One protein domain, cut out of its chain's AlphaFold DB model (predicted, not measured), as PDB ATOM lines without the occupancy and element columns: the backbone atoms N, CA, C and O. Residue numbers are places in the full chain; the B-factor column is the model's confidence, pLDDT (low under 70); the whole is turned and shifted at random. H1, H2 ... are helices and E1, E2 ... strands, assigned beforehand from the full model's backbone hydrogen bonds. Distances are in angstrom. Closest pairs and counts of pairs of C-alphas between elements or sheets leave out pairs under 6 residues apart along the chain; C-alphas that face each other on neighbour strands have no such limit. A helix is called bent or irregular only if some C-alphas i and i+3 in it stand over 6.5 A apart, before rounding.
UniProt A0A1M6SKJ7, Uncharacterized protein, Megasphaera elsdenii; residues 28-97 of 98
ATOM      1  N   ILE A  28      11.874  -7.647  -4.814       92.62
ATOM      2  CA  ILE A  28      13.018  -7.800  -5.704       92.62
ATOM      3  C   ILE A  28      13.177  -6.517  -6.500       92.62
ATOM      4  O   ILE A  28      12.238  -6.047  -7.139       92.62
ATOM      5  N   TYR A  29      14.374  -5.949  -6.460       93.00
ATOM      6  CA  TYR A  29      14.723  -4.789  -7.256       93.00
ATOM      7  C   TYR A  29      15.072  -5.205  -8.684       93.00
ATOM      8  O   TYR A  29      16.006  -5.971  -8.909       93.00
ATOM      9  N   ILE A  30      14.364  -4.646  -9.657       91.69
ATOM     10  CA  ILE A  30      14.526  -4.903 -11.100       91.69
ATOM     11  C   ILE A  30      14.955  -3.646 -11.869       91.69
ATOM     12  O   ILE A  30      14.823  -3.556 -13.088       91.69
ATOM     13  N   GLY A  31      15.511  -2.663 -11.166       90.44
ATOM     14  CA  GLY A  31      16.080  -1.469 -11.778       90.44
ATOM     15  C   GLY A  31      17.524  -1.644 -12.266       90.44
ATOM     16  O   GLY A  31      18.094  -2.738 -12.188       90.44
ATOM     17  N   PRO A  32      18.136  -0.569 -12.789       87.69
ATOM     18  CA  PRO A  32      19.539  -0.569 -13.190       87.69
ATOM     19  C   PRO A  32      20.471  -0.725 -11.979       87.69
ATOM     20  O   PRO A  32      20.296  -0.079 -10.949       87.69
ATOM     21  N   GLY A  33      21.516  -1.542 -12.120       85.94
ATOM     22  CA  GLY A  33      22.599  -1.590 -11.138       85.94
ATOM     23  C   GLY A  33      23.470  -0.341 -11.241       85.94
ATOM     24  O   GLY A  33      23.919   0.021 -12.333       85.94
ATOM     25  N   PHE A  34      23.732   0.319 -10.115       82.06
ATOM     26  CA  PHE A  34      24.576   1.507 -10.106       82.06
ATOM     27  C   PHE A  34      25.861   1.286  -9.307       82.06
ATOM     28  O   PHE A  34      25.795   0.851  -8.167       82.06
ATOM     29  N   LYS A  35      27.016   1.686  -9.859       75.44
ATOM     30  CA  LYS A  35      28.332   1.509  -9.207       75.44
ATOM     31  C   LYS A  35      28.415   2.126  -7.806       75.44
ATOM     32  O   LYS A  35      28.914   1.481  -6.897       75.44
ATOM     33  N   ASP A  36      27.862   3.324  -7.627       78.88
ATOM     34  CA  ASP A  36      27.796   4.014  -6.330       78.88
ATOM     35  C   ASP A  36      26.448   3.813  -5.617       78.88
ATOM     36  O   ASP A  36      25.947   4.721  -4.961       78.88
ATOM     37  N   SER A  37      25.747   2.701  -5.849       78.88
ATOM     38  CA  SER A  37      24.550   2.361  -5.071       78.88
ATOM     39  C   SER A  37      24.650   0.947  -4.530       78.88
ATOM     40  O   SER A  37      25.228   0.060  -5.151       78.88
ATOM     41  N   ARG A  38      24.001   0.726  -3.389       81.31
ATOM     42  CA  ARG A  38      23.726  -0.618  -2.878       81.31
ATOM     43  C   ARG A  38      22.730  -1.387  -3.752       81.31
ATOM     44  O   ARG A  38      22.653  -2.604  -3.649       81.31
ATOM     45  N   LEU A  39      21.969  -0.685  -4.595       86.19
ATOM     46  CA  LEU A  39      20.977  -1.281  -5.482       86.19
ATOM     47  C   LEU A  39      21.654  -1.949  -6.679       86.19
ATOM     48  O   LEU A  39      22.288  -1.291  -7.509       86.19
ATOM     49  N   ASN A  40      21.454  -3.259  -6.779       86.81
ATOM     50  CA  ASN A  40      21.871  -4.077  -7.908       86.81
ATOM     51  C   ASN A  40      20.663  -4.794  -8.495       86.81
ATOM     52  O   ASN A  40      19.788  -5.242  -7.757       86.81
ATOM     53  N   HIS A  41      20.628  -4.912  -9.819       88.62
ATOM     54  CA  HIS A  41      19.561  -5.619 -10.515       88.62
ATOM     55  C   HIS A  41      19.410  -7.056  -9.986       88.62
ATOM     56  O   HIS A  41      20.403  -7.769  -9.839       88.62
ATOM     57  N   GLY A  42      18.177  -7.472  -9.695       87.19
ATOM     58  CA  GLY A  42      17.849  -8.780  -9.124       87.19
ATOM     59  C   GLY A  42      18.068  -8.903  -7.611       87.19
ATOM     60  O   GLY A  42      18.002 -10.009  -7.078       87.19
ATOM     61  N   MET A  43      18.344  -7.807  -6.896       91.00
ATOM     62  CA  MET A  43      18.568  -7.849  -5.448       91.00
ATOM     63  C   MET A  43      17.260  -8.055  -4.678       91.00
ATOM     64  O   MET A  43      16.279  -7.352  -4.912       91.00
ATOM     65  N   ILE A  44      17.266  -8.995  -3.731       90.75
ATOM     66  CA  ILE A  44      16.104  -9.344  -2.909       90.75
ATOM     67  C   ILE A  44      16.195  -8.637  -1.556       90.75
ATOM     68  O   ILE A  44      17.220  -8.703  -0.877       90.75
ATOM     69  N   PHE A  45      15.097  -8.020  -1.135       90.75
ATOM     70  CA  PHE A  45      14.943  -7.366   0.158       90.75
ATOM     71  C   PHE A  45      13.832  -8.053   0.944       90.75
ATOM     72  O   PHE A  45      12.655  -7.900   0.639       90.75
ATOM     73  N   ALA A  46      14.205  -8.813   1.974       87.88
ATOM     74  CA  ALA A  46      13.271  -9.620   2.762       87.88
ATOM     75  C   ALA A  46      12.290  -8.800   3.623       87.88
ATOM     76  O   ALA A  46      11.318  -9.353   4.127       87.88
ATOM     77  N   GLN A  47      12.572  -7.515   3.841       85.62
ATOM     78  CA  GLN A  47      11.797  -6.615   4.704       85.62
ATOM     79  C   GLN A  47      11.005  -5.566   3.903       85.62
ATOM     80  O   GLN A  47      10.550  -4.582   4.473       85.62
ATOM     81  N   GLY A  48      10.868  -5.756   2.589       87.94
ATOM     82  CA  GLY A  48      10.266  -4.767   1.699       87.94
ATOM     83  C   GLY A  48      11.281  -3.758   1.158       87.94
ATOM     84  O   GLY A  48      12.495  -3.972   1.204       87.94
ATOM     85  N   ILE A  49      10.774  -2.667   0.585       89.06
ATOM     86  CA  ILE A  49      11.595  -1.650  -0.081       89.06
ATOM     87  C   ILE A  49      12.417  -0.887   0.969       89.06
ATOM     88  O   ILE A  49      11.830  -0.339   1.904       89.06
ATOM     89  N   PRO A  50      13.755  -0.817   0.848       87.62
ATOM     90  CA  PRO A  50      14.574  -0.086   1.806       87.62
ATOM     91  C   PRO A  50      14.426   1.437   1.637       87.62
ATOM     92  O   PRO A  50      14.145   1.941   0.551       87.62
ATOM     93  N   GLU A  51      14.665   2.190   2.710       86.50
ATOM     94  CA  GLU A  51      14.766   3.654   2.658       86.50
ATOM     95  C   GLU A  51      16.199   4.102   2.339       86.50
ATOM     96  O   GLU A  51      17.136   3.551   2.933       86.50
ATOM     97  N   PRO A  52      16.408   5.117   1.476       86.94
ATOM     98  CA  PRO A  52      15.420   6.117   1.045       86.94
ATOM     99  C   PRO A  52      14.591   5.759  -0.201       86.94
ATOM    100  O   PRO A  52      13.693   6.514  -0.559       86.94
ATOM    101  N   GLU A  53      14.856   4.637  -0.868       86.38
ATOM    102  CA  GLU A  53      14.248   4.279  -2.155       86.38
ATOM    103  C   GLU A  53      12.727   4.111  -2.094       86.38
ATOM    104  O   GLU A  53      12.043   4.436  -3.061       86.38
ATOM    105  N   ALA A  54      12.193   3.667  -0.952       86.69
ATOM    106  CA  ALA A  54      10.753   3.601  -0.706       86.69
ATOM    107  C   ALA A  54      10.048   4.964  -0.861       86.69
ATOM    108  O   ALA A  54       8.882   5.013  -1.248       86.69
ATOM    109  N   ASN A  55      10.764   6.063  -0.602       86.75
ATOM    110  CA  ASN A  55      10.258   7.429  -0.730       86.75
ATOM    111  C   ASN A  55      10.545   8.052  -2.110       86.75
ATOM    112  O   ASN A  55      10.073   9.152  -2.384       86.75
ATOM    113  N   ASP A  56      11.308   7.390  -2.988       87.25
ATOM    114  CA  ASP A  56      11.627   7.922  -4.317       87.25
ATOM    115  C   ASP A  56      10.517   7.595  -5.324       87.25
ATOM    116  O   ASP A  56      10.135   6.439  -5.504       87.25
ATOM    117  N   ASP A  57      10.030   8.614  -6.034       86.62
ATOM    118  CA  ASP A  57       8.915   8.479  -6.977       86.62
ATOM    119  C   ASP A  57       9.178   7.594  -8.198       86.62
ATOM    120  O   ASP A  57       8.236   7.258  -8.904       86.62
ATOM    121  N   VAL A  58      10.429   7.221  -8.474       89.38
ATOM    122  CA  VAL A  58      10.783   6.327  -9.585       89.38
ATOM    123  C   VAL A  58      11.279   4.988  -9.064       89.38
ATOM    124  O   VAL A  58      10.815   3.948  -9.528       89.38
ATOM    125  N   LEU A  59      12.202   4.985  -8.098       88.88
ATOM    126  CA  LEU A  59      12.810   3.752  -7.604       88.88
ATOM    127  C   LEU A  59      11.785   2.857  -6.916       88.88
ATOM    128  O   LEU A  59      11.863   1.652  -7.129       88.88
ATOM    129  N   LYS A  60      10.798   3.407  -6.191       89.94
ATOM    130  CA  LYS A  60       9.751   2.608  -5.529       89.94
ATOM    131  C   LYS A  60       8.984   1.694  -6.491       89.94
ATOM    132  O   LYS A  60       8.569   0.611  -6.097       89.94
ATOM    133  N   HIS A  61       8.847   2.091  -7.759       90.38
ATOM    134  CA  HIS A  61       8.161   1.304  -8.791       90.38
ATOM    135  C   HIS A  61       9.033   0.210  -9.417       90.38
ATOM    136  O   HIS A  61       8.523  -0.639 -10.137       90.38
ATOM    137  N   LEU A  62      10.342   0.214  -9.152       92.00
ATOM    138  CA  LEU A  62      11.285  -0.804  -9.626       92.00
ATOM    139  C   LEU A  62      11.465  -1.953  -8.626       92.00
ATOM    140  O   LEU A  62      12.371  -2.768  -8.793       92.00
ATOM    141  N   PHE A  63      10.625  -2.015  -7.594       92.38
ATOM    142  CA  PHE A  63      10.552  -3.133  -6.666       92.38
ATOM    143  C   PHE A  63       9.269  -3.908  -6.917       92.38
ATOM    144  O   PHE A  63       8.180  -3.339  -6.904       92.38
ATOM    145  N   VAL A  64       9.409  -5.211  -7.125       91.75
ATOM    146  CA  VAL A  64       8.287  -6.113  -7.405       91.75
ATOM    147  C   VAL A  64       8.299  -7.290  -6.455       91.75
ATOM    148  O   VAL A  64       9.330  -7.622  -5.867       91.75
ATOM    149  N   THR A  65       7.158  -7.946  -6.294       90.75
ATOM    150  CA  THR A  65       7.110  -9.177  -5.509       90.75
ATOM    151  C   THR A  65       7.741 -10.344  -6.288       90.75
ATOM    152  O   THR A  65       7.796 -10.317  -7.520       90.75
ATOM    153  N   PRO A  66       8.214 -11.407  -5.608       88.12
ATOM    154  CA  PRO A  66       8.754 -12.595  -6.266       88.12
ATOM    155  C   PRO A  66       7.777 -13.245  -7.250       88.12
ATOM    156  O   PRO A  66       8.204 -13.760  -8.280       88.12
ATOM    157  N   SER A  67       6.477 -13.188  -6.951       88.12
ATOM    158  CA  SER A  67       5.410 -13.713  -7.807       88.12
ATOM    159  C   SER A  67       5.321 -12.982  -9.149       88.12
ATOM    160  O   SER A  67       5.002 -13.591 -10.165       88.12
ATOM    161  N   GLU A  68       5.642 -11.687  -9.167       88.06
ATOM    162  CA  GLU A  68       5.551 -10.818 -10.346       88.06
ATOM    163  C   GLU A  68       6.887 -10.674 -11.084       88.06
ATOM    164  O   GLU A  68       6.926 -10.107 -12.175       88.06
ATOM    165  N   LEU A  69       7.986 -11.203 -10.533       88.56
ATOM    166  CA  LEU A  69       9.338 -11.026 -11.069       88.56
ATOM    167  C   LEU A  69       9.429 -11.359 -12.560       88.56
ATOM    168  O   LEU A  69      10.005 -10.597 -13.329       88.56
ATOM    169  N   ASN A  70       8.870 -12.496 -12.972       89.06
ATOM    170  CA  ASN A  70       8.977 -12.951 -14.356       89.06
ATOM    171  C   ASN A  70       8.260 -11.998 -15.329       89.06
ATOM    172  O   ASN A  70       8.808 -11.655 -16.376       89.06
ATOM    173  N   GLN A  71       7.067 -11.529 -14.953       90.12
ATOM    174  CA  GLN A  71       6.311 -10.545 -15.727       90.12
ATOM    175  C   GLN A  71       7.053  -9.208 -15.769       90.12
ATOM    176  O   GLN A  71       7.249  -8.627 -16.833       90.12
ATOM    177  N   ALA A  72       7.550  -8.763 -14.623       90.50
ATOM    178  CA  ALA A  72       8.214  -7.484 -14.502       90.50
ATOM    179  C   ALA A  72       9.550  -7.427 -15.268       90.50
ATOM    180  O   ALA A  72       9.877  -6.407 -15.869       90.50
ATOM    181  N   MET A  73      10.297  -8.535 -15.324       88.81
ATOM    182  CA  MET A  73      11.496  -8.669 -16.165       88.81
ATOM    183  C   MET A  73      11.161  -8.532 -17.654       88.81
ATOM    184  O   MET A  73      11.884  -7.864 -18.395       88.81
ATOM    185  N   ASN A  74      10.047  -9.127 -18.087       91.50
ATOM    186  CA  ASN A  74       9.551  -8.979 -19.450       91.50
ATOM    187  C   ASN A  74       9.109  -7.532 -19.727       91.50
ATOM    188  O   ASN A  74       9.503  -6.949 -20.736       91.50
ATOM    189  N   ASP A  75       8.380  -6.908 -18.802       89.81
ATOM    190  CA  ASP A  75       7.926  -5.527 -18.958       89.81
ATOM    191  C   ASP A  75       9.090  -4.539 -19.012       89.81
ATOM    192  O   ASP A  75       9.085  -3.649 -19.858       89.81
ATOM    193  N   VAL A  76      10.127  -4.709 -18.186       89.31
ATOM    194  CA  VAL A  76      11.349  -3.887 -18.258       89.31
ATOM    195  C   VAL A  76      12.025  -4.005 -19.629       89.31
ATOM    196  O   VAL A  76      12.584  -3.017 -20.113       89.31
ATOM    197  N   ALA A  77      11.963  -5.167 -20.285       87.56
ATOM    198  CA  ALA A  77      12.535  -5.369 -21.617       87.56
ATOM    199  C   ALA A  77      11.679  -4.757 -22.746       87.56
ATOM    200  O   ALA A  77      12.223  -4.319 -23.765       87.56
ATOM    201  N   ILE A  78      10.356  -4.694 -22.574       91.44
ATOM    202  CA  ILE A  78       9.427  -4.163 -23.578       91.44
ATOM    203  C   ILE A  78       9.383  -2.632 -23.512       91.44
ATOM    204  O   ILE A  78       8.999  -2.021 -22.517       91.44
ATOM    205  N   LYS A  79       9.731  -1.975 -24.624       87.19
ATOM    206  CA  LYS A  79       9.616  -0.515 -24.744       87.19
ATOM    207  C   LYS A  79       8.148  -0.086 -24.726       87.19
ATOM    208  O   LYS A  79       7.348  -0.611 -25.492       87.19
ATOM    209  N   GLY A  80       7.837   0.918 -23.909       85.12
ATOM    210  CA  GLY A  80       6.489   1.487 -23.790       85.12
ATOM    211  C   GLY A  80       5.693   0.986 -22.584       85.12
ATOM    212  O   GLY A  80       4.626   1.527 -22.312       85.12
ATOM    213  N   THR A  81       6.208   0.015 -21.826       91.06
ATOM    214  CA  THR A  81       5.617  -0.355 -20.533       91.06
ATOM    215  C   THR A  81       5.936   0.692 -19.461       91.06
ATOM    216  O   THR A  81       6.904   1.463 -19.560       91.06
ATOM    217  N   ALA A  82       5.141   0.697 -18.390       89.31
ATOM    218  CA  ALA A  82       5.387   1.553 -17.234       89.31
ATOM    219  C   ALA A  82       6.748   1.241 -16.582       89.31
ATOM    220  O   ALA A  82       7.542   2.149 -16.347       89.31
ATOM    221  N   LEU A  83       7.062  -0.043 -16.373       90.00
ATOM    222  CA  LEU A  83       8.329  -0.483 -15.777       90.00
ATOM    223  C   LEU A  83       9.548  -0.086 -16.611       90.00
ATOM    224  O   LEU A  83      10.528   0.413 -16.061       90.00
ATOM    225  N   ASN A  84       9.484  -0.233 -17.937       91.19
ATOM    226  CA  ASN A  84      10.550   0.239 -18.817       91.19
ATOM    227  C   ASN A  84      10.729   1.764 -18.725       91.19
ATOM    228  O   ASN A  84      11.859   2.253 -18.719       91.19
ATOM    229  N   THR A  85       9.631   2.512 -18.597       92.06
ATOM    230  CA  THR A  85       9.669   3.969 -18.414       92.06
ATOM    231  C   THR A  85      10.360   4.342 -17.101       92.06
ATOM    232  O   THR A  85      11.325   5.106 -17.122       92.06
ATOM    233  N   PHE A  86       9.959   3.744 -15.973       91.62
ATOM    234  CA  PHE A  86      10.619   3.964 -14.678       91.62
ATOM    235  C   PHE A  86      12.087   3.535 -14.692       91.62
ATOM    236  O   PHE A  86      12.944   4.240 -14.159       91.62
ATOM    237  N   TYR A  87      12.409   2.422 -15.355       91.12
ATOM    238  CA  TYR A  87      13.783   1.947 -15.498       91.12
ATOM    239  C   TYR A  87      14.641   2.987 -16.225       91.12
ATOM    240  O   TYR A  87      15.718   3.357 -15.757       91.12
ATOM    241  N   GLN A  88      14.154   3.507 -17.355       91.12
ATOM    242  CA  GLN A  88      14.855   4.544 -18.109       91.12
ATOM    243  C   GLN A  88      14.990   5.848 -17.316       91.12
ATOM    244  O   GLN A  88      16.054   6.466 -17.353       91.12
ATOM    245  N   GLU A  89      13.957   6.260 -16.582       90.94
ATOM    246  CA  GLU A  89      14.018   7.437 -15.710       90.94
ATOM    247  C   GLU A  89      15.064   7.266 -14.599       90.94
ATOM    248  O   GLU A  89      15.875   8.168 -14.381       90.94
ATOM    249  N   ALA A  90      15.143   6.090 -13.968       88.62
ATOM    250  CA  ALA A  90      16.176   5.784 -12.977       88.62
ATOM    251  C   ALA A  90      17.590   5.865 -13.581       88.62
ATOM    252  O   ALA A  90      18.495   6.453 -12.981       88.62
ATOM    253  N   VAL A  91      17.783   5.341 -14.800       88.00
ATOM    254  CA  VAL A  91      19.053   5.465 -15.537       88.00
ATOM    255  C   VAL A  91      19.389   6.934 -15.819       88.00
ATOM    256  O   VAL A  91      20.528   7.351 -15.599       88.00
ATOM    257  N   LYS A  92      18.421   7.734 -16.286       86.81
ATOM    258  CA  LYS A  92      18.624   9.162 -16.585       86.81
ATOM    259  C   LYS A  92      18.984   9.961 -15.336       86.81
ATOM    260  O   LYS A  92      19.938  10.732 -15.389       86.81
ATOM    261  N   ARG A  93      18.281   9.747 -14.217       82.69
ATOM    262  CA  ARG A  93      18.544  10.440 -12.943       82.69
ATOM    263  C   ARG A  93      19.969  10.210 -12.446       82.69
ATOM    264  O   ARG A  93      20.640  11.164 -12.071       82.69
ATOM    265  N   LYS A  94      20.477   8.973 -12.518       73.94
ATOM    266  CA  LYS A  94      21.863   8.667 -12.125       73.94
ATOM    267  C   LYS A  94      22.893   9.190 -13.135       73.94
ATOM    268  O   LYS A  94      23.950   9.664 -12.739       73.94
ATOM    269  N   LYS A  95      22.596   9.131 -14.438       61.12
ATOM    270  CA  LYS A  95      23.494   9.620 -15.502       61.12
ATOM    271  C   LYS A  95      23.555  11.157 -15.585       61.12
ATOM    272  O   LYS A  95      24.520  11.691 -16.121       61.12
ATOM    273  N   GLY A  96      22.545  11.852 -15.061       53.31
ATOM    274  CA  GLY A  96      22.499  13.310 -14.924       53.31
ATOM    275  C   GLY A  96      23.249  13.864 -13.708       53.31
ATOM    276  O   GLY A  96      23.335  15.081 -13.583       53.31
ATOM    277  N   GLY A  97      23.799  13.005 -12.838       47.28
ATOM    278  CA  GLY A  97      24.716  13.411 -11.774       47.28
ATOM    279  C   GLY A  97      26.057  13.819 -12.377       47.28
ATOM    280  O   GLY A  97      26.928  12.975 -12.583       47.28
TER     281      GLY A  97
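AT A GLANCE: This is residues 28 to 97 of the 98 residues of an uncharacterized protein of Megasphaera elsdenii (UniProt A0A1M6SKJ7). One longer helix, H3, runs along one side of a body made largely of loops; the short helix H1 packs on H3, and H2 packs steeply on its first part, residues 82 to 87. Two long stretches with no named element, residues 28 to 42 and 46 to 58, make up much of the rest, with the short strand E1 between them along the chain and apart from the three helices. The printed part has 70 residues with three named helices and one named strand, in the order E1, H1, H2, H3; under half of the residues are in named elements, and by these the class is mostly helix. The whole is compact, with a radius of gyration of the C-alphas of 11.3 A, and rounded, with spans of 32 by 30 by 20 A.

IN THESE COORDINATES: H3, the longest helix, holds residues 82 to 95, from C-alpha 82 at (5.387, 1.553, -17.234) to C-alpha 95 at (23.494, 9.620, -15.502), a length of 19.9 A. H2 holds residues 69 to 77 and is 12.4 A long from first to last C-alpha. H1 holds the four residues 59 to 62, 5.2 A from first to last C-alpha. E1 is the strand of residues 43 to 45, 6.7 A long, and begins with C-alpha 43 at (18.568, -7.849, -5.448). No helix is bent or irregular.

HOW THE PARTS SIT: H3 touches both H1 and H2. H2 and H3 touch, the closest C-alphas being those of Val 76 and Asn 84, 4.2 A apart; H3 touches H2 with residues 82 to 87 alone. The lines of H2 and H3 stand at a steep tilt of 65 degrees, and the two run the same way. H1 and H3 touch, the closest C-alphas being those of Leu 59 and Ala 90, 6.7 A apart. H1 and H2 are apart. E1 is apart from H1, H2 and H3, and it pairs with no named strand. In H2 and H3 every O i to N i+4 pair is within hydrogen-bond range; H1 is too short for such a pair, and its one O i to N i+3 pair is within range.

THE WHOLE: The two C-alphas farthest apart, those of Ser 67 and Gly 97, are 33.5 A from each other, and the first and last printed C-alphas, of Ile 28 and Gly 97, are 25.0 A apart. The printed part has no cut. The link from E1 to H1, with 13 residues, is long; that from H1 to H2, with 6, is short; that from H2 to H3, with 4, is tight. The mean pLDDT of the printed part is 86.6, and residues 95 to 97, of which 95 belongs to H3, are under 70.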